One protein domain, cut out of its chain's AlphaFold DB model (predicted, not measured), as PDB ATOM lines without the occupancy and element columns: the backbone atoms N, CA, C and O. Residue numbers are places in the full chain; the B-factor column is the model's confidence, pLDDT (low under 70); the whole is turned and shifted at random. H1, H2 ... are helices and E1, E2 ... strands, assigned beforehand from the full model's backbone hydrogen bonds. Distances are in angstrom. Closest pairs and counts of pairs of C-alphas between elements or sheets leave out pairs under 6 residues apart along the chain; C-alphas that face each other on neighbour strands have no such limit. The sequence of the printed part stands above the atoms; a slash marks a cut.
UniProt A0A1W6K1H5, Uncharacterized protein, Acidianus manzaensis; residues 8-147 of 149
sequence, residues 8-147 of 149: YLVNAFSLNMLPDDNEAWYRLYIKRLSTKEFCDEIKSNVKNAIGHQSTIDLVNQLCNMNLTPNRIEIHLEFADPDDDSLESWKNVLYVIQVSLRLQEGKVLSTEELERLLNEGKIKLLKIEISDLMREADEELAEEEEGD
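Overview. This is residues 8 to 147 of the 149 residues of an uncharacterized protein of Acidianus manzaensis (UniProt A0A1W6K1H5). Look for a strongly twisted sheet of four strands with H1 and H2 over one face, making two layers; H3 sits by the first residues of E4, and H4 leaves the other end of E4 as an arm. Residues 139 to 147, of which 139 to 146 belong to H4, stick out. The 140 printed residues have four named helices and four named strands, ordered E1 E2 H1 H2 E3 H3 E4 H4, in the mixed class. The mixed sheet runs E1 E3 E4 E2. The whole is loose, radius of gyration of the C-alphas 17.9 A, spanning 61 by 27 by 25 A.

Arrangement. Start at E3, residues 92 to 98, and E4, residues 122 to 131: they are antiparallel, with N 95 and O 125 2.8 A apart. E1, residues 8 to 10, is parallel to E3, with N 10 and O 94 2.9 A apart. E2, residues 26 to 32, is antiparallel to E4, with N 29 and O 128 2.9 A apart. H1, residues 35 to 42, is on the sheet over E3 and E4, at a height of 9.3 A. It touches H2, residues 53 to 63, closest at C-alphas 39 and 63, 5.1 A, about perpendicular, only just, at 72 degrees. E2, H1 H2 and E3 form a split strand-helix-strand unit, two strands running the same way with E4 between them, with a right-handed crossover. H3, residues 110 to 118, and H4, residues 132 to 146, only graze the sheet. In these helices every O i to N i+4 pair is within hydrogen-bond range.

Along the chain. Find C-alpha 8, where E1 begins, at (22.658, 16.648, -27.846). E4 spans 28.8 A from C-alpha 122; H4 runs 22.0 A to C-alpha 146 at (32.711, -19.457, -31.878).

Size, cuts and confidence. The printed part has no cut. The links E1 to E2, H2 to E3 and E3 to H3 are long. Confidence is under 70 at residues 79 to 90 and 133 to 147.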
ATOM      1  N   TYR A   8      22.441  15.201 -27.973       93.00
ATOM      2  CA  TYR A   8      22.658  16.648 -27.846       93.00
ATOM      3  C   TYR A   8      22.498  17.385 -29.162       93.00
ATOM      4  O   TYR A   8      22.913  16.907 -30.211       93.00
ATOM      5  N   LEU A   9      21.936  18.587 -29.087       96.31
ATOM      6  CA  LEU A   9      21.888  19.535 -30.190       96.31
ATOM      7  C   LEU A   9      22.942  20.621 -29.960       96.31
ATOM      8  O   LEU A   9      22.880  21.351 -28.969       96.31
ATOM      9  N   VAL A  10      23.884  20.745 -30.892       96.06
ATOM     10  CA  VAL A  10      25.015  21.680 -30.816       96.06
ATOM     11  C   VAL A  10      25.179  22.469 -32.112       96.06
ATOM     12  O   VAL A  10      24.737  22.061 -33.185       96.06
ATOM     13  N   ASN A  11      25.848  23.615 -32.026       94.94
ATOM     14  CA  ASN A  11      26.162  24.470 -33.176       94.94
ATOM     15  C   ASN A  11      27.538  24.178 -33.803       94.94
ATOM     16  O   ASN A  11      27.859  24.704 -34.868       94.94
ATOM     17  N   ALA A  12      28.363  23.371 -33.138       93.75
ATOM     18  CA  ALA A  12      29.660  22.919 -33.622       93.75
ATOM     19  C   ALA A  12      30.084  21.644 -32.882       93.75
ATOM     20  O   ALA A  12      29.627  21.395 -31.769       93.75
ATOM     21  N   PHE A  13      30.989  20.882 -33.491       93.50
ATOM     22  CA  PHE A  13      31.753  19.840 -32.814       93.50
ATOM     23  C   PHE A  13      33.129  20.388 -32.420       93.50
ATOM     24  O   PHE A  13      33.738  21.131 -33.192       93.50
ATOM     25  N   SER A  14      33.613  20.033 -31.231       92.00
ATOM     26  CA  SER A  14      34.937  20.401 -30.722       92.00
ATOM     27  C   SER A  14      35.637  19.155 -30.196       92.00
ATOM     28  O   SER A  14      34.992  18.330 -29.560       92.00
ATOM     29  N   LEU A  15      36.954  19.047 -30.390       91.12
ATOM     30  CA  LEU A  15      37.741  17.951 -29.814       91.12
ATOM     31  C   LEU A  15      37.685  17.938 -28.279       91.12
ATOM     32  O   LEU A  15      37.748  16.872 -27.690       91.12
ATOM     33  N   ASN A  16      37.450  19.087 -27.636       89.88
ATOM     34  CA  ASN A  16      37.250  19.165 -26.180       89.88
ATOM     35  C   ASN A  16      35.957  18.472 -25.705       89.88
ATOM     36  O   ASN A  16      35.729  18.354 -24.504       89.88
ATOM     37  N   MET A  17      35.076  18.083 -26.633       90.81
ATOM     38  CA  MET A  17      33.894  17.284 -26.315       90.81
ATOM     39  C   MET A  17      34.216  15.796 -26.209       90.81
ATOM     40  O   MET A  17      33.363  15.053 -25.746       90.81
ATOM     41  N   LEU A  18      35.386  15.344 -26.667       88.06
ATOM     42  CA  LEU A  18      35.772  13.944 -26.546       88.06
ATOM     43  C   LEU A  18      36.018  13.576 -25.072       88.06
ATOM     44  O   LEU A  18      36.384  14.458 -24.290       88.06
ATOM     45  N   PRO A  19      35.811  12.299 -24.697       84.38
ATOM     46  CA  PRO A  19      36.232  11.776 -23.401       84.38
ATOM     47  C   PRO A  19      37.691  12.143 -23.106       84.38
ATOM     48  O   PRO A  19      38.517  12.102 -24.014       84.38
ATOM     49  N   ASP A  20      38.016  12.483 -21.862       82.25
ATOM     50  CA  ASP A  20      39.397  12.748 -21.433       82.25
ATOM     51  C   ASP A  20      40.093  11.417 -21.110       82.25
ATOM     52  O   ASP A  20      40.134  10.984 -19.959       82.25
ATOM     53  N   ASP A  21      40.557  10.733 -22.159       81.00
ATOM     54  CA  ASP A  21      41.286   9.469 -22.080       81.00
ATOM     55  C   ASP A  21      42.540   9.544 -22.965       81.00
ATOM     56  O   ASP A  21      42.468   9.719 -24.180       81.00
ATOM     57  N   ASN A  22      43.714   9.457 -22.337       76.06
ATOM     58  CA  ASN A  22      44.998   9.618 -23.024       76.06
ATOM     59  C   ASN A  22      45.471   8.347 -23.741       76.06
ATOM     60  O   ASN A  22      46.474   8.398 -24.455       76.06
ATOM     61  N   GLU A  23      44.793   7.221 -23.533       80.31
ATOM     62  CA  GLU A  23      45.152   5.925 -24.114       80.31
ATOM     63  C   GLU A  23      44.162   5.494 -25.207       80.31
ATOM     64  O   GLU A  23      44.501   4.659 -26.050       80.31
ATOM     65  N   ALA A  24      42.981   6.119 -25.259       80.00
ATOM     66  CA  ALA A  24      41.938   5.786 -26.217       80.00
ATOM     67  C   ALA A  24      42.222   6.278 -27.646       80.00
ATOM     68  O   ALA A  24      42.756   7.367 -27.893       80.00
ATOM     69  N   TRP A  25      41.768   5.487 -28.619       84.19
ATOM     70  CA  TRP A  25      41.746   5.860 -30.032       84.19
ATOM     71  C   TRP A  25      40.306   6.103 -30.469       84.19
ATOM     72  O   TRP A  25      39.492   5.191 -30.513       84.19
ATOM     73  N   TYR A  26      39.985   7.336 -30.855       83.88
ATOM     74  CA  TYR A  26      38.615   7.696 -31.217       83.88
ATOM     75  C   TYR A  26      38.325   7.424 -32.692       83.88
ATOM     76  O   TYR A  26      39.023   7.928 -33.581       83.88
ATOM     77  N   ARG A  27      37.214   6.743 -32.968       85.94
ATOM     78  CA  ARG A  27      36.602   6.700 -34.299       85.94
ATOM     79  C   ARG A  27      35.385   7.622 -34.328       85.94
ATOM     80  O   ARG A  27      34.527   7.580 -33.453       85.94
ATOM     81  N   LEU A  28      35.327   8.491 -35.339       87.88
ATOM     82  CA  LEU A  28      34.226   9.438 -35.531       87.88
ATOM     83  C   LEU A  28      33.376   9.027 -36.728       87.88
ATOM     84  O   LEU A  28      33.836   9.063 -37.872       87.88
ATOM     85  N   TYR A  29      32.106   8.732 -36.476       89.44
ATOM     86  CA  TYR A  29      31.120   8.485 -37.519       89.44
ATOM     87  C   TYR A  29      30.323   9.758 -37.751       89.44
ATOM     88  O   TYR A  29      29.573  10.206 -36.886       89.44
ATOM     89  N   ILE A  30      30.487  10.362 -38.927       94.88
ATOM     90  CA  ILE A  30      29.816  11.614 -39.282       94.88
ATOM     91  C   ILE A  30      28.889  11.361 -40.467       94.88
ATOM     92  O   ILE A  30      29.341  11.113 -41.586       94.88
ATOM     93  N   LYS A  31      27.580  11.488 -40.242       96.06
ATOM     94  CA  LYS A  31      26.560  11.393 -41.291       96.06
ATOM     95  C   LYS A  31      25.954  12.764 -41.559       96.06
ATOM     96  O   LYS A  31      25.489  13.433 -40.640       96.06
ATOM     97  N   ARG A  32      25.891  13.171 -42.831       96.56
ATOM     98  CA  ARG A  32      25.079  14.325 -43.240       96.56
ATOM     99  C   ARG A  32      23.604  13.930 -43.251       96.56
ATOM    100  O   ARG A  32      23.252  12.912 -43.839       96.56
ATOM    101  N   LEU A  33      22.763  14.745 -42.626       96.69
ATOM    102  CA  LEU A  33      21.316  14.558 -42.592       96.69
ATOM    103  C   LEU A  33      20.627  15.528 -43.554       96.69
ATOM    104  O   LEU A  33      21.075  16.661 -43.754       96.69
ATOM    105  N   SER A  34      19.510  15.091 -44.129       96.19
ATOM    106  CA  SER A  34      18.525  16.003 -44.712       96.19
ATOM    107  C   SER A  34      17.859  16.848 -43.621       96.19
ATOM    108  O   SER A  34      17.870  16.491 -42.442       96.19
ATOM    109  N   THR A  35      17.225  17.959 -44.009       95.44
ATOM    110  CA  THR A  35      16.469  18.804 -43.068       95.44
ATOM    111  C   THR A  35      15.395  18.010 -42.331       95.44
ATOM    112  O   THR A  35      15.259  18.148 -41.121       95.44
ATOM    113  N   LYS A  36      14.669  17.138 -43.043       95.62
ATOM    114  CA  LYS A  36      13.628  16.300 -42.444       95.62
ATOM    115  C   LYS A  36      14.211  15.338 -41.407       95.62
ATOM    116  O   LYS A  36      13.744  15.344 -40.277       95.62
ATOM    117  N   GLU A  37      15.239  14.564 -41.770       96.12
ATOM    118  CA  GLU A  37      15.891  13.631 -40.833       96.12
ATOM    119  C   GLU A  37      16.414  14.363 -39.593       96.12
ATOM    120  O   GLU A  37      16.160  13.934 -38.474       96.12
ATOM    121  N   PHE A  38      17.095  15.498 -39.778       97.00
ATOM    122  CA  PHE A  38      17.613  16.288 -38.662       97.00
ATOM    123  C   PHE A  38      16.493  16.761 -37.731       97.00
ATOM    124  O   PHE A  38      16.585  16.575 -36.521       97.00
ATOM    125  N   CYS A  39      15.423  17.338 -38.284       96.69
ATOM    126  CA  CYS A  39      14.303  17.833 -37.491       96.69
ATOM    127  C   CYS A  39      13.527  16.717 -36.779       96.69
ATOM    128  O   CYS A  39      13.063  16.935 -35.661       96.69
ATOM    129  N   ASP A  40      13.374  15.548 -37.404       95.25
ATOM    130  CA  ASP A  40      12.708  14.391 -36.797       95.25
ATOM    131  C   ASP A  40      13.512  13.871 -35.593       95.25
ATOM    132  O   ASP A  40      12.946  13.605 -34.533       95.25
ATOM    133  N   GLU A  41      14.838  13.803 -35.720       92.81
ATOM    134  CA  GLU A  41      15.724  13.325 -34.658       92.81
ATOM    135  C   GLU A  41      15.770  14.265 -33.446       92.81
ATOM    136  O   GLU A  41      15.646  13.813 -32.307       92.81
ATOM    137  N   ILE A  42      15.902  15.580 -33.661       94.56
ATOM    138  CA  ILE A  42      16.062  16.539 -32.552       94.56
ATOM    139  C   ILE A  42      14.762  16.806 -31.780       94.56
ATOM    140  O   ILE A  42      14.800  17.330 -30.668       94.56
ATOM    141  N   LYS A  43      13.601  16.455 -32.345       92.69
ATOM    142  CA  LYS A  43      12.311  16.544 -31.642       92.69
ATOM    143  C   LYS A  43      12.146  15.459 -30.580       92.69
ATOM    144  O   LYS A  43      11.326  15.624 -29.680       92.69
ATOM    145  N   SER A  44      12.912  14.374 -30.670       81.44
ATOM    146  CA  SER A  44      12.842  13.239 -29.750       81.44
ATOM    147  C   SER A  44      13.977  13.299 -28.725       81.44
ATOM    148  O   SER A  44      15.101  12.885 -29.002       81.44
ATOM    149  N   ASN A  45      13.679  13.815 -27.525       77.00
ATOM    150  CA  ASN A  45      14.557  13.765 -26.344       77.00
ATOM    151  C   ASN A  45      15.999  14.284 -26.550       77.00
ATOM    152  O   ASN A  45      16.934  13.785 -25.922       77.00
ATOM    153  N   VAL A  46      16.198  15.306 -27.393       89.38
ATOM    154  CA  VAL A  46      17.500  15.980 -27.521       89.38
ATOM    155  C   VAL A  46      17.669  17.038 -26.430       89.38
ATOM    156  O   VAL A  46      16.768  17.836 -26.161       89.38
ATOM    157  N   LYS A  47      18.854  17.103 -25.830       92.12
ATOM    158  CA  LYS A  47      19.239  18.195 -24.934       92.12
ATOM    159  C   LYS A  47      19.898  19.303 -25.751       92.12
ATOM    160  O   LYS A  47      20.905  19.092 -26.424       92.12
ATOM    161  N   ASN A  48      19.324  20.501 -25.709       94.88
ATOM    162  CA  ASN A  48      19.893  21.660 -26.388       94.88
ATOM    163  C   ASN A  48      21.149  22.171 -25.664       94.88
ATOM    164  O   ASN A  48      21.109  22.387 -24.455       94.88
ATOM    165  N   ALA A  49      22.215  22.433 -26.413       95.56
ATOM    166  CA  ALA A  49      23.457  23.045 -25.943       95.56
ATOM    167  C   ALA A  49      23.938  24.192 -26.856       95.56
ATOM    168  O   ALA A  49      25.099  24.608 -26.826       95.56
ATOM    169  N   ILE A  50      23.049  24.722 -27.699       95.75
ATOM    170  CA  ILE A  50      23.342  25.880 -28.538       95.75
ATOM    171  C   ILE A  50      23.266  27.149 -27.685       95.75
ATOM    172  O   ILE A  50      22.196  27.543 -27.222       95.75
ATOM    173  N   GLY A  51      24.402  27.832 -27.523       92.38
ATOM    174  CA  GLY A  51      24.496  29.080 -26.756       92.38
ATOM    175  C   GLY A  51      24.214  30.371 -27.540       92.38
ATOM    176  O   GLY A  51      24.048  31.419 -26.924       92.38
ATOM    177  N   HIS A  52      24.172  30.329 -28.876       91.31
ATOM    178  CA  HIS A  52      23.958  31.515 -29.716       91.31
ATOM    179  C   HIS A  52      22.499  31.648 -30.163       91.31
ATOM    180  O   HIS A  52      21.962  30.743 -30.804       91.31
ATOM    181  N   GLN A  53      21.890  32.813 -29.908       91.69
ATOM    182  CA  GLN A  53      20.497  33.099 -30.273       91.69
ATOM    183  C   GLN A  53      20.230  32.938 -31.775       91.69
ATOM    184  O   GLN A  53      19.262  32.296 -32.151       91.69
ATOM    185  N   SER A  54      21.124  33.420 -32.643       90.81
ATOM    186  CA  SER A  54      20.935  33.319 -34.098       90.81
ATOM    187  C   SER A  54      20.862  31.876 -34.608       90.81
ATOM    188  O   SER A  54      20.147  31.589 -35.565       90.81
ATOM    189  N   THR A  55      21.580  30.945 -33.973       92.81
ATOM    190  CA  THR A  55      21.494  29.520 -34.314       92.81
ATOM    191  C   THR A  55      20.228  28.883 -33.739       92.81
ATOM    192  O   THR A  55      19.634  28.032 -34.393       92.81
ATOM    193  N   ILE A  56      19.779  29.312 -32.556       94.75
ATOM    194  CA  ILE A  56      18.486  28.896 -31.994       94.75
ATOM    195  C   ILE A  56      17.332  29.324 -32.900       94.75
ATOM    196  O   ILE A  56      16.496  28.493 -33.242       94.75
ATOM    197  N   ASP A  57      17.322  30.582 -33.341       93.00
ATOM    198  CA  ASP A  57      16.291  31.116 -34.235       93.00
ATOM    199  C   ASP A  57      16.240  30.316 -35.542       93.00
ATOM    200  O   ASP A  57      15.166  29.928 -35.998       93.00
ATOM    201  N   LEU A  58      17.414  29.986 -36.094       93.62
ATOM    202  CA  LEU A  58      17.550  29.133 -37.272       93.62
ATOM    203  C   LEU A  58      16.936  27.740 -37.059       93.62
ATOM    204  O   LEU A  58      16.174  27.277 -37.907       93.62
ATOM    205  N   VAL A  59      17.253  27.059 -35.954       95.25
ATOM    206  CA  VAL A  59      16.698  25.723 -35.663       95.25
ATOM    207  C   VAL A  59      15.190  25.798 -35.428       95.25
ATOM    208  O   VAL A  59      14.446  24.971 -35.957       95.25
ATOM    209  N   ASN A  60      14.728  26.801 -34.681       95.00
ATOM    210  CA  ASN A  60      13.310  27.027 -34.419       95.00
ATOM    211  C   ASN A  60      12.537  27.241 -35.721       95.00
ATOM    212  O   ASN A  60      11.482  26.637 -35.902       95.00
ATOM    213  N   GLN A  61      13.096  28.015 -36.651       93.12
ATOM    214  CA  GLN A  61      12.517  28.232 -37.971       93.12
ATOM    215  C   GLN A  61      12.539  26.962 -38.836       93.12
ATOM    216  O   GLN A  61      11.523  26.623 -39.439       93.12
ATOM    217  N   LEU A  62      13.669  26.247 -38.894       93.81
ATOM    218  CA  LEU A  62      13.828  25.046 -39.725       93.81
ATOM    219  C   LEU A  62      12.942  23.887 -39.264       93.81
ATOM    220  O   LEU A  62      12.350  23.193 -40.088       93.81
ATOM    221  N   CYS A  63      12.869  23.660 -37.954       95.50
ATOM    222  CA  CYS A  63      12.239  22.474 -37.383       95.50
ATOM    223  C   CYS A  63      10.896  22.757 -36.704       95.50
ATOM    224  O   CYS A  63      10.264  21.814 -36.216       95.50
ATOM    225  N   ASN A  64      10.434  24.011 -36.715       94.81
ATOM    226  CA  ASN A  64       9.241  24.475 -36.005       94.81
ATOM    227  C   ASN A  64       9.297  24.101 -34.514       94.81
ATOM    228  O   ASN A  64       8.472  23.338 -34.007       94.81
ATOM    229  N   MET A  65      10.343  24.578 -33.841       94.56
ATOM    230  CA  MET A  65      10.606  24.357 -32.416       94.56
ATOM    231  C   MET A  65      10.598  25.688 -31.657       94.56
ATOM    232  O   MET A  65      10.571  26.757 -32.260       94.56
ATOM    233  N   ASN A  66      10.621  25.620 -30.325       95.00
ATOM    234  CA  ASN A  66      10.698  26.792 -29.455       95.00
ATOM    235  C   ASN A  66      11.822  26.629 -28.423       95.00
ATOM    236  O   ASN A  66      11.596  26.607 -27.214       95.00
ATOM    237  N   LEU A  67      13.035  26.412 -28.922       95.31
ATOM    238  CA  LEU A  67      14.245  26.325 -28.115       95.31
ATOM    239  C   LEU A  67      14.675  27.720 -27.651       95.31
ATOM    240  O   LEU A  67      14.477  28.711 -28.353       95.31
ATOM    241  N   THR A  68      15.331  27.777 -26.497       95.88
ATOM    242  CA  THR A  68      16.027  28.962 -25.982       95.88
ATOM    243  C   THR A  68      17.525  28.679 -25.902       95.88
ATOM    244  O   THR A  68      17.889  27.515 -25.711       95.88
ATOM    245  N   PRO A  69      18.414  29.686 -25.997       96.31
ATOM    246  CA  PRO A  69      19.846  29.457 -25.853       96.31
ATOM    247  C   PRO A  69      20.179  28.748 -24.544       96.31
ATOM    248  O   PRO A  69      19.683  29.118 -23.481       96.31
ATOM    249  N   ASN A  70      21.039  27.740 -24.626       95.69
ATOM    250  CA  ASN A  70      21.548  27.012 -23.478       95.69
ATOM    251  C   ASN A  70      23.039  26.757 -23.684       95.69
ATOM    252  O   ASN A  70      23.423  25.881 -24.453       95.69
ATOM    253  N   ARG A  71      23.889  27.561 -23.040       90.00
ATOM    254  CA  ARG A  71      25.343  27.415 -23.150       90.00
ATOM    255  C   ARG A  71      25.833  26.491 -22.043       90.00
ATOM    256  O   ARG A  71      26.070  26.940 -20.925       90.00
ATOM    257  N   ILE A  72      25.988  25.222 -22.385       90.50
ATOM    258  CA  ILE A  72      26.584  24.205 -21.520       90.50
ATOM    259  C   ILE A  72      27.817  23.620 -22.199       90.50
ATOM    260  O   ILE A  72      27.888  23.554 -23.426       90.50
ATOM    261  N   GLU A  73      28.795  23.230 -21.394       87.44
ATOM    262  CA  GLU A  73      29.914  22.421 -21.861       87.44
ATOM    263  C   GLU A  73      29.451  20.969 -21.988       87.44
ATOM    264  O   GLU A  73      28.694  20.480 -21.146       87.44
ATOM    265  N   ILE A  74      29.854  20.307 -23.070       87.75
ATOM    266  CA  ILE A  74      29.553  18.898 -23.312       87.75
ATOM    267  C   ILE A  74      30.866  18.141 -23.265       87.75
ATOM    268  O   ILE A  74      31.781  18.482 -24.010       87.75
ATOM    269  N   HIS A  75      30.895  17.092 -22.453       85.62
ATOM    270  CA  HIS A  75      31.886  16.030 -22.529       85.62
ATOM    271  C   HIS A  75      31.134  14.736 -22.822       85.62
ATOM    272  O   HIS A  75      30.185  14.398 -22.114       85.62
ATOM    273  N   LEU A  76      31.499  14.093 -23.925       82.94
ATOM    274  CA  LEU A  76      30.975  12.803 -24.341       82.94
ATOM    275  C   LEU A  76      31.640  11.703 -23.513       82.94
ATOM    276  O   LEU A  76      32.754  11.872 -23.019       82.94
ATOM    277  N   GLU A  77      30.969  10.564 -23.417       77.31
ATOM    278  CA  GLU A  77      31.523   9.329 -22.864       77.31
ATOM    279  C   GLU A  77      31.563   8.263 -23.968       77.31
ATOM    280  O   GLU A  77      30.810   8.338 -24.948       77.31
ATOM    281  N   PHE A  78      32.449   7.280 -23.837       73.75
ATOM    282  CA  PHE A  78      32.309   6.056 -24.619       73.75
ATOM    283  C   PHE A  78      31.061   5.303 -24.151       73.75
ATOM    284  O   PHE A  78      30.657   5.444 -22.996       73.75
ATOM    285  N   ALA A  79      30.443   4.536 -25.049       64.62
ATOM    286  CA  ALA A  79      29.463   3.547 -24.622       64.62
ATOM    287  C   ALA A  79      30.139   2.594 -23.624       64.62
ATOM    288  O   ALA A  79      31.303   2.236 -23.820       64.62
ATOM    289  N   ASP A  80      29.448   2.247 -22.541       60.25
ATOM    290  CA  ASP A  80      29.935   1.233 -21.611       60.25
ATOM    291  C   ASP A  80      29.535  -0.148 -22.155       60.25
ATOM    292  O   ASP A  80      28.334  -0.415 -22.234       60.25
ATOM    293  N   PRO A  81      30.495  -0.991 -22.579       56.44
ATOM    294  CA  PRO A  81      30.188  -2.284 -23.183       56.44
ATOM    295  C   PRO A  81      29.567  -3.274 -22.193       56.44
ATOM    296  O   PRO A  81      28.806  -4.145 -22.599       56.44
ATOM    297  N   ASP A  82      29.816  -3.098 -20.891       58.16
ATOM    298  CA  ASP A  82      29.239  -3.933 -19.830       58.16
ATOM    299  C   ASP A  82      27.843  -3.448 -19.384       58.16
ATOM    300  O   ASP A  82      27.158  -4.106 -18.592       58.16
ATOM    301  N   ASP A  83      27.399  -2.283 -19.873       56.94
ATOM    302  CA  ASP A  83      26.078  -1.725 -19.595       56.94
ATOM    303  C   ASP A  83      25.125  -2.037 -20.750       56.94
ATOM    304  O   ASP A  83      24.855  -1.220 -21.631       56.94
ATOM    305  N   ASP A  84      24.556  -3.237 -20.693       52.16
ATOM    306  CA  ASP A  84      23.548  -3.768 -21.621       52.16
ATOM    307  C   ASP A  84      22.226  -2.964 -21.642       52.16
ATOM    308  O   ASP A  84      21.249  -3.320 -22.320       52.16
ATOM    309  N   SER A  85      22.133  -1.858 -20.890       53.62
ATOM    310  CA  SER A  85      21.011  -0.944 -21.037       53.62
ATOM    311  C   SER A  85      21.082  -0.251 -22.400       53.62
ATOM    312  O   SER A  85      22.014   0.473 -22.739       53.62
ATOM    313  N   LEU A  86      20.015  -0.408 -23.188       44.28
ATOM    314  CA  LEU A  86      19.828   0.207 -24.513       44.28
ATOM    315  C   LEU A  86      20.009   1.745 -24.545       44.28
ATOM    316  O   LEU A  86      20.023   2.344 -25.624       44.28
ATOM    317  N   GLU A  87      20.109   2.393 -23.381       47.81
ATOM    318  CA  GLU A  87      20.302   3.832 -23.212       47.81
ATOM    319  C   GLU A  87      21.784   4.246 -23.107       47.81
ATOM    320  O   GLU A  87      22.106   5.370 -23.504       47.81
ATOM    321  N   SER A  88      22.685   3.356 -22.667       45.03
ATOM    322  CA  SER A  88      24.109   3.665 -22.421       45.03
ATOM    323  C   SER A  88      24.979   3.767 -23.679       45.03
ATOM    324  O   SER A  88      26.083   4.305 -23.636       45.03
ATOM    325  N   TRP A  89      24.458   3.379 -24.848       51.00
ATOM    326  CA  TRP A  89      25.254   3.238 -26.075       51.00
ATOM    327  C   TRP A  89      25.204   4.428 -27.039       51.00
ATOM    328  O   TRP A  89      25.789   4.376 -28.119       51.00
ATOM    329  N   LYS A  90      24.454   5.498 -26.740       60.72
ATOM    330  CA  LYS A  90      24.143   6.517 -27.765       60.72
ATOM    331  C   LYS A  90      24.382   7.943 -27.302       60.72
ATOM    332  O   LYS A  90      23.462   8.763 -27.234       60.72
ATOM    333  N   ASN A  91      25.657   8.258 -27.108       78.00
ATOM    334  CA  ASN A  91      26.134   9.632 -27.171       78.00
ATOM    335  C   ASN A  91      26.121  10.108 -28.625       78.00
ATOM    336  O   ASN A  91      27.033   9.848 -29.407       78.00
ATOM    337  N   VAL A  92      25.035  10.788 -28.991       88.25
ATOM    338  CA  VAL A  92      24.818  11.291 -30.350       88.25
ATOM    339  C   VAL A  92      24.800  12.807 -30.323       88.25
ATOM    340  O   VAL A  92      23.996  13.421 -29.617       88.25
ATOM    341  N   LEU A  93      25.634  13.422 -31.156       93.56
ATOM    342  CA  LEU A  93      25.567  14.853 -31.413       93.56
ATOM    343  C   LEU A  93      24.824  15.122 -32.719       93.56
ATOM    344  O   LEU A  93      25.232  14.676 -33.791       93.56
ATOM    345  N   TYR A  94      23.773  15.925 -32.641       96.38
ATOM    346  CA  TYR A  94      23.138  16.562 -33.784       96.38
ATOM    347  C   TYR A  94      23.723  17.960 -33.929       96.38
ATOM    348  O   TYR A  94      23.488  18.848 -33.109       96.38
ATOM    349  N   VAL A  95      24.526  18.152 -34.971       97.06
ATOM    350  CA  VAL A  95      25.267  19.391 -35.204       97.06
ATOM    351  C   VAL A  95      24.598  20.187 -36.314       97.06
ATOM    352  O   VAL A  95      24.468  19.698 -37.439       97.06
ATOM    353  N   ILE A  96      24.235  21.436 -36.028       97.12
ATOM    354  CA  ILE A  96      23.919  22.435 -37.053       97.12
ATOM    355  C   ILE A  96      25.091  23.403 -37.209       97.12
ATOM    356  O   ILE A  96      25.252  24.356 -36.450       97.12
ATOM    357  N   GLN A  97      25.918  23.162 -38.221       95.00
ATOM    358  CA  GLN A  97      27.084  23.989 -38.509       95.00
ATOM    359  C   GLN A  97      26.742  25.040 -39.565       95.00
ATOM    360  O   GLN A  97      26.374  24.704 -40.692       95.00
ATOM    361  N   VAL A  98      26.931  26.313 -39.220       92.81
ATOM    362  CA  VAL A  98      26.760  27.448 -40.134       92.81
ATOM    363  C   VAL A  98      28.141  28.007 -40.481       92.81
ATOM    364  O   VAL A  98      28.880  28.433 -39.599       92.81
ATOM    365  N   SER A  99      28.526  27.988 -41.758       90.06
ATOM    366  CA  SER A  99      29.864  28.410 -42.218       90.06
ATOM    367  C   SER A  99      30.026  29.924 -42.375       90.06
ATOM    368  O   SER A  99      31.107  30.406 -42.708       90.06
ATOM    369  N   LEU A 100      28.954  30.680 -42.149       86.56
ATOM    370  CA  LEU A 100      28.928  32.134 -42.205       86.56
ATOM    371  C   LEU A 100      28.397  32.693 -40.895       86.56
ATOM    372  O   LEU A 100      27.587  32.072 -40.211       86.56
ATOM    373  N   ARG A 101      28.818  33.909 -40.562       82.31
ATOM    374  CA  ARG A 101      28.271  34.606 -39.405       82.31
ATOM    375  C   ARG A 101      26.873  35.118 -39.743       82.31
ATOM    376  O   ARG A 101      26.723  35.994 -40.592       82.31
ATOM    377  N   LEU A 102      25.861  34.573 -39.076       83.94
ATOM    378  CA  LEU A 102      24.509  35.118 -39.123       83.94
ATOM    379  C   LEU A 102      24.481  36.447 -38.362       83.94
ATOM    380  O   LEU A 102      25.077  36.567 -37.290       83.94
ATOM    381  N   GLN A 103      23.813  37.450 -38.930       82.25
ATOM    382  CA  GLN A 103      23.539  38.696 -38.219       82.25
ATOM    383  C   GLN A 103      22.545  38.416 -37.087       82.25
ATOM    384  O   GLN A 103      21.574  37.686 -37.282       82.25
ATOM    385  N   GLU A 104      22.788  38.978 -35.905       76.88
ATOM    386  CA  GLU A 104      21.864  38.845 -34.778       76.88
ATOM    387  C   GLU A 104      20.518  39.496 -35.112       76.88
ATOM    388  O   GLU A 104      20.470  40.577 -35.699       76.88
ATOM    389  N   GLY A 105      19.423  38.806 -34.789       77.12
ATOM    390  CA  GLY A 105      18.066  39.250 -35.112       77.12
ATOM    391  C   GLY A 105      17.677  39.129 -36.591       77.12
ATOM    392  O   GLY A 105      16.548  39.474 -36.941       77.12
ATOM    393  N   LYS A 106      18.560  38.634 -37.475       82.06
ATOM    394  CA  LYS A 106      18.188  38.371 -38.869       82.06
ATOM    395  C   LYS A 106      17.330  37.110 -38.950       82.06
ATOM    396  O   LYS A 106      17.828  36.003 -38.771       82.06
ATOM    397  N   VAL A 107      16.069  37.295 -39.324       82.38
ATOM    398  CA  VAL A 107      15.186  36.211 -39.765       82.38
ATOM    399  C   VAL A 107      15.479  35.935 -41.236       82.38
ATOM    400  O   VAL A 107      15.436  36.852 -42.057       82.38
ATOM    401  N   LEU A 108      15.830  34.693 -41.565       85.88
ATOM    402  CA  LEU A 108      16.068  34.282 -42.948       85.88
ATOM    403  C   LEU A 108      14.729  33.990 -43.630       85.88
ATOM    404  O   LEU A 108      13.820  33.473 -42.989       85.88
ATOM    405  N   SER A 109      14.584  34.281 -44.921       89.19
ATOM    406  CA  SER A 109      13.432  33.763 -45.675       89.19
ATOM    407  C   SER A 109      13.585  32.261 -45.953       89.19
ATOM    408  O   SER A 109      14.684  31.706 -45.851       89.19
ATOM    409  N   THR A 110      12.495  31.591 -46.335       87.31
ATOM    410  CA  THR A 110      12.543  30.184 -46.766       87.31
ATOM    411  C   THR A 110      13.510  29.999 -47.938       87.31
ATOM    412  O   THR A 110      14.341  29.095 -47.913       87.31
ATOM    413  N   GLU A 111      13.491  30.907 -48.918       90.50
ATOM    414  CA  GLU A 111      14.391  30.862 -50.075       90.50
ATOM    415  C   GLU A 111      15.860  31.066 -49.671       90.50
ATOM    416  O   GLU A 111      16.760  30.417 -50.209       90.50
ATOM    417  N   GLU A 112      16.132  31.957 -48.708       90.31
ATOM    418  CA  GLU A 112      17.486  32.139 -48.179       90.31
ATOM    419  C   GLU A 112      17.987  30.870 -47.482       90.31
ATOM    420  O   GLU A 112      19.133  30.474 -47.707       90.31
ATOM    421  N   LEU A 113      17.148  30.227 -46.665       90.75
ATOM    422  CA  LEU A 113      17.481  28.980 -45.973       90.75
ATOM    423  C   LEU A 113      17.795  27.850 -46.947       90.75
ATOM    424  O   LEU A 113      18.844  27.212 -46.826       90.75
ATOM    425  N   GLU A 114      16.920  27.631 -47.926       90.75
ATOM    426  CA  GLU A 114      17.106  26.608 -48.955       90.75
ATOM    427  C   GLU A 114      18.402  26.833 -49.725       90.75
ATOM    428  O   GLU A 114      19.199  25.908 -49.892       90.75
ATOM    429  N   ARG A 115      18.680  28.081 -50.123       93.81
ATOM    430  CA  ARG A 115      19.939  28.425 -50.786       93.81
ATOM    431  C   ARG A 115      21.146  28.099 -49.907       93.81
ATOM    432  O   ARG A 115      22.095  27.490 -50.392       93.81
ATOM    433  N   LEU A 116      21.130  28.472 -48.627       93.50
ATOM    434  CA  LEU A 116      22.251  28.214 -47.716       93.50
ATOM    435  C   LEU A 116      22.478  26.714 -47.461       93.50
ATOM    436  O   LEU A 116      23.630  26.286 -47.348       93.50
ATOM    437  N   LEU A 117      21.413  25.915 -47.393       91.88
ATOM    438  CA  LEU A 117      21.492  24.454 -47.292       91.88
ATOM    439  C   LEU A 117      22.074  23.835 -48.574       91.88
ATOM    440  O   LEU A 117      23.010  23.030 -48.499       91.88
ATOM    441  N   ASN A 118      21.580  24.263 -49.740       92.81
ATOM    442  CA  ASN A 118      22.007  23.774 -51.054       92.81
ATOM    443  C   ASN A 118      23.465  24.140 -51.366       92.81
ATOM    444  O   ASN A 118      24.219  23.312 -51.870       92.81
ATOM    445  N   GLU A 119      23.899  25.345 -50.993       94.88
ATOM    446  CA  GLU A 119      25.294  25.792 -51.109       94.88
ATOM    447  C   GLU A 119      26.221  25.143 -50.061       94.88
ATOM    448  O   GLU A 119      27.425  25.398 -50.050       94.88
ATOM    449  N   GLY A 120      25.686  24.329 -49.141       92.44
ATOM    450  CA  GLY A 120      26.461  23.683 -48.079       92.44
ATOM    451  C   GLY A 120      26.991  24.642 -47.011       92.44
ATOM    452  O   GLY A 120      27.883  24.269 -46.243       92.44
ATOM    453  N   LYS A 121      26.442  25.860 -46.948       94.06
ATOM    454  CA  LYS A 121      26.745  26.865 -45.921       94.06
ATOM    455  C   LYS A 121      26.079  26.555 -44.585       94.06
ATOM    456  O   LYS A 121      26.570  26.986 -43.547       94.06
ATOM    457  N   ILE A 122      24.993  25.787 -44.615       95.56
ATOM    458  CA  ILE A 122      24.426  25.121 -43.445       95.56
ATOM    459  C   ILE A 122      24.613  23.615 -43.638       95.56
ATOM    460  O   ILE A 122      24.255  23.048 -44.676       95.56
ATOM    461  N   LYS A 123      25.206  22.958 -42.643       96.62
ATOM    462  CA  LYS A 123      25.359  21.503 -42.595       96.62
ATOM    463  C   LYS A 123      24.636  20.971 -41.370       96.62
ATOM    464  O   LYS A 123      24.835  21.474 -40.271       96.62
ATOM    465  N   LEU A 124      23.825  19.948 -41.595       97.56
ATOM    466  CA  LEU A 124      23.111  19.202 -40.571       97.56
ATOM    467  C   LEU A 124      23.789  17.841 -40.469       97.56
ATOM    468  O   LEU A 124      23.864  17.122 -41.468       97.56
ATOM    469  N   LEU A 125      24.358  17.531 -39.312       97.50
ATOM    470  CA  LEU A 125      25.179  16.341 -39.112       97.50
ATOM    471  C   LEU A 125      24.680  15.548 -37.908       97.50
ATOM    472  O   LEU A 125      24.213  16.127 -36.931       97.50
ATOM    473  N   LYS A 126      24.845  14.232 -37.982       95.50
ATOM    474  CA  LYS A 126      24.847  13.319 -36.842       95.50
ATOM    475  C   LYS A 126      26.288  12.872 -36.617       95.50
ATOM    476  O   LYS A 126      26.936  12.471 -37.587       95.50
ATOM    477  N   ILE A 127      26.773  12.963 -35.386       93.31
ATOM    478  CA  ILE A 127      28.096  12.485 -34.984       93.31
ATOM    479  C   ILE A 127      27.931  11.459 -33.869       93.31
ATOM    480  O   ILE A 127      27.229  11.717 -32.890       93.31
ATOM    481  N   GLU A 128      28.587  10.322 -34.048       88.69
ATOM    482  CA  GLU A 128      28.738   9.244 -33.071       88.69
ATOM    483  C   GLU A 128      30.236   8.982 -32.872       88.69
ATOM    484  O   GLU A 128      31.029   9.180 -33.802       88.69
ATOM    485  N   ILE A 129      30.614   8.590 -31.656       85.31
ATOM    486  CA  ILE A 129      32.000   8.297 -31.283       85.31
ATOM    487  C   ILE A 129      32.100   6.864 -30.761       85.31
ATOM    488  O   ILE A 129      31.177   6.403 -30.091       85.31
ATOM    489  N   SER A 130      33.211   6.192 -31.037       81.44
ATOM    490  CA  SER A 130      33.552   4.903 -30.431       81.44
ATOM    491  C   SER A 130      35.046   4.805 -30.122       81.44
ATOM    492  O   SER A 130      35.841   5.608 -30.634       81.44
ATOM    493  N   ASP A 131      35.401   3.865 -29.243       80.62
ATOM    494  CA  ASP A 131      36.783   3.528 -28.897       80.62
ATOM    495  C   ASP A 131      37.259   2.355 -29.759       80.62
ATOM    496  O   ASP A 131      36.734   1.248 -29.679       80.62
ATOM    497  N   LEU A 132      38.263   2.616 -30.591       71.06
ATOM    498  CA  LEU A 132      38.802   1.672 -31.562       71.06
ATOM    499  C   LEU A 132      39.431   0.435 -30.909       71.06
ATOM    500  O   LEU A 132      39.409  -0.633 -31.512       71.06
ATOM    501  N   MET A 133      40.044   0.590 -29.732       68.38
ATOM    502  CA  MET A 133      40.764  -0.514 -29.087       68.38
ATOM    503  C   MET A 133      39.794  -1.489 -28.417       68.38
ATOM    504  O   MET A 133      39.984  -2.693 -28.532       68.38
ATOM    505  N   ARG A 134      38.711  -0.979 -27.815       65.56
ATOM    506  CA  ARG A 134      37.648  -1.817 -27.239       65.56
ATOM    507  C   ARG A 134      36.904  -2.635 -28.294       65.56
ATOM    508  O   ARG A 134      36.688  -3.817 -28.076       65.56
ATOM    509  N   GLU A 135      36.599  -2.045 -29.452       61.91
ATOM    510  CA  GLU A 135      35.955  -2.777 -30.560       61.91
ATOM    511  C   GLU A 135      36.800  -3.975 -31.040       61.91
ATOM    512  O   GLU A 135      36.254  -5.019 -31.380       61.91
ATOM    513  N   ALA A 136      38.132  -3.841 -31.066       61.91
ATOM    514  CA  ALA A 136      39.024  -4.914 -31.509       61.91
ATOM    515  C   ALA A 136      39.128  -6.062 -30.491       61.91
ATOM    516  O   ALA A 136      39.233  -7.221 -30.889       61.91
ATOM    517  N   ASP A 137      39.101  -5.743 -29.195       62.91
ATOM    518  CA  ASP A 137      39.109  -6.748 -28.130       62.91
ATOM    519  C   ASP A 137      37.782  -7.540 -28.098       62.91
ATOM    520  O   ASP A 137      37.800  -8.747 -27.863       62.91
ATOM    521  N   GLU A 138      36.646  -6.892 -28.396       62.53
ATOM    522  CA  GLU A 138      35.325  -7.534 -28.522       62.53
ATOM    523  C   GLU A 138      35.244  -8.483 -29.730       62.53
ATOM    524  O   GLU A 138      34.838  -9.632 -29.571       62.53
ATOM    525  N   GLU A 139      35.684  -8.049 -30.921       63.84
ATOM    526  CA  GLU A 139      35.695  -8.901 -32.127       63.84
ATOM    527  C   GLU A 139      36.553 -10.165 -31.930       63.84
ATOM    528  O   GLU A 139      36.167 -11.251 -32.359       63.84
ATOM    529  N   LEU A 140      37.696 -10.047 -31.244       65.44
ATOM    530  CA  LEU A 140      38.557 -11.194 -30.933       65.44
ATOM    531  C   LEU A 140      37.916 -12.157 -29.924       65.44
ATOM    532  O   LEU A 140      38.075 -13.370 -30.062       65.44
ATOM    533  N   ALA A 141      37.193 -11.644 -28.927       66.88
ATOM    534  CA  ALA A 141      36.504 -12.476 -27.943       66.88
ATOM    535  C   ALA A 141      35.345 -13.277 -28.569       66.88
ATOM    536  O   ALA A 141      35.178 -14.455 -28.254       66.88
ATOM    537  N   GLU A 142      34.583 -12.678 -29.491       67.56
ATOM    538  CA  GLU A 142      33.508 -13.374 -30.216       67.56
ATOM    539  C   GLU A 142      34.041 -14.473 -31.159       67.56
ATOM    540  O   GLU A 142      33.388 -15.506 -31.334       67.56
ATOM    541  N   GLU A 143      35.228 -14.289 -31.750       66.06
ATOM    542  CA  GLU A 143      35.884 -15.314 -32.577       66.06
ATOM    543  C   GLU A 143      36.383 -16.510 -31.744       66.06
ATOM    544  O   GLU A 143      36.242 -17.652 -32.183       66.06
ATOM    545  N   GLU A 144      36.914 -16.284 -30.536       65.31
ATOM    546  CA  GLU A 144      37.385 -17.366 -29.654       65.31
ATOM    547  C   GLU A 144      36.235 -18.215 -29.073       65.31
ATOM    548  O   GLU A 144      36.398 -19.425 -28.908       65.31
ATOM    549  N   GLU A 145      35.058 -17.632 -28.816       60.59
ATOM    550  CA  GLU A 145      33.878 -18.379 -28.341       60.59
ATOM    551  C   GLU A 145      33.175 -19.184 -29.455       60.59
ATOM    552  O   GLU A 145      32.533 -20.200 -29.178       60.59
ATOM    553  N   GLY A 146      33.309 -18.774 -30.721       57.56
ATOM    554  CA  GLY A 146      32.711 -19.457 -31.878       57.56
ATOM    555  C   GLY A 146      33.432 -20.736 -32.328       57.56
ATOM    556  O   GLY A 146      32.852 -21.528 -33.073       57.56
ATOM    557  N   ASP A 147      34.668 -20.955 -31.872       55.91
ATOM    558  CA  ASP A 147      35.497 -22.119 -32.216       55.91
ATOM    559  C   ASP A 147      35.399 -23.274 -31.186       55.91
ATOM    560  O   ASP A 147      36.010 -24.331 -31.382       55.91
TER     561      ASP A 147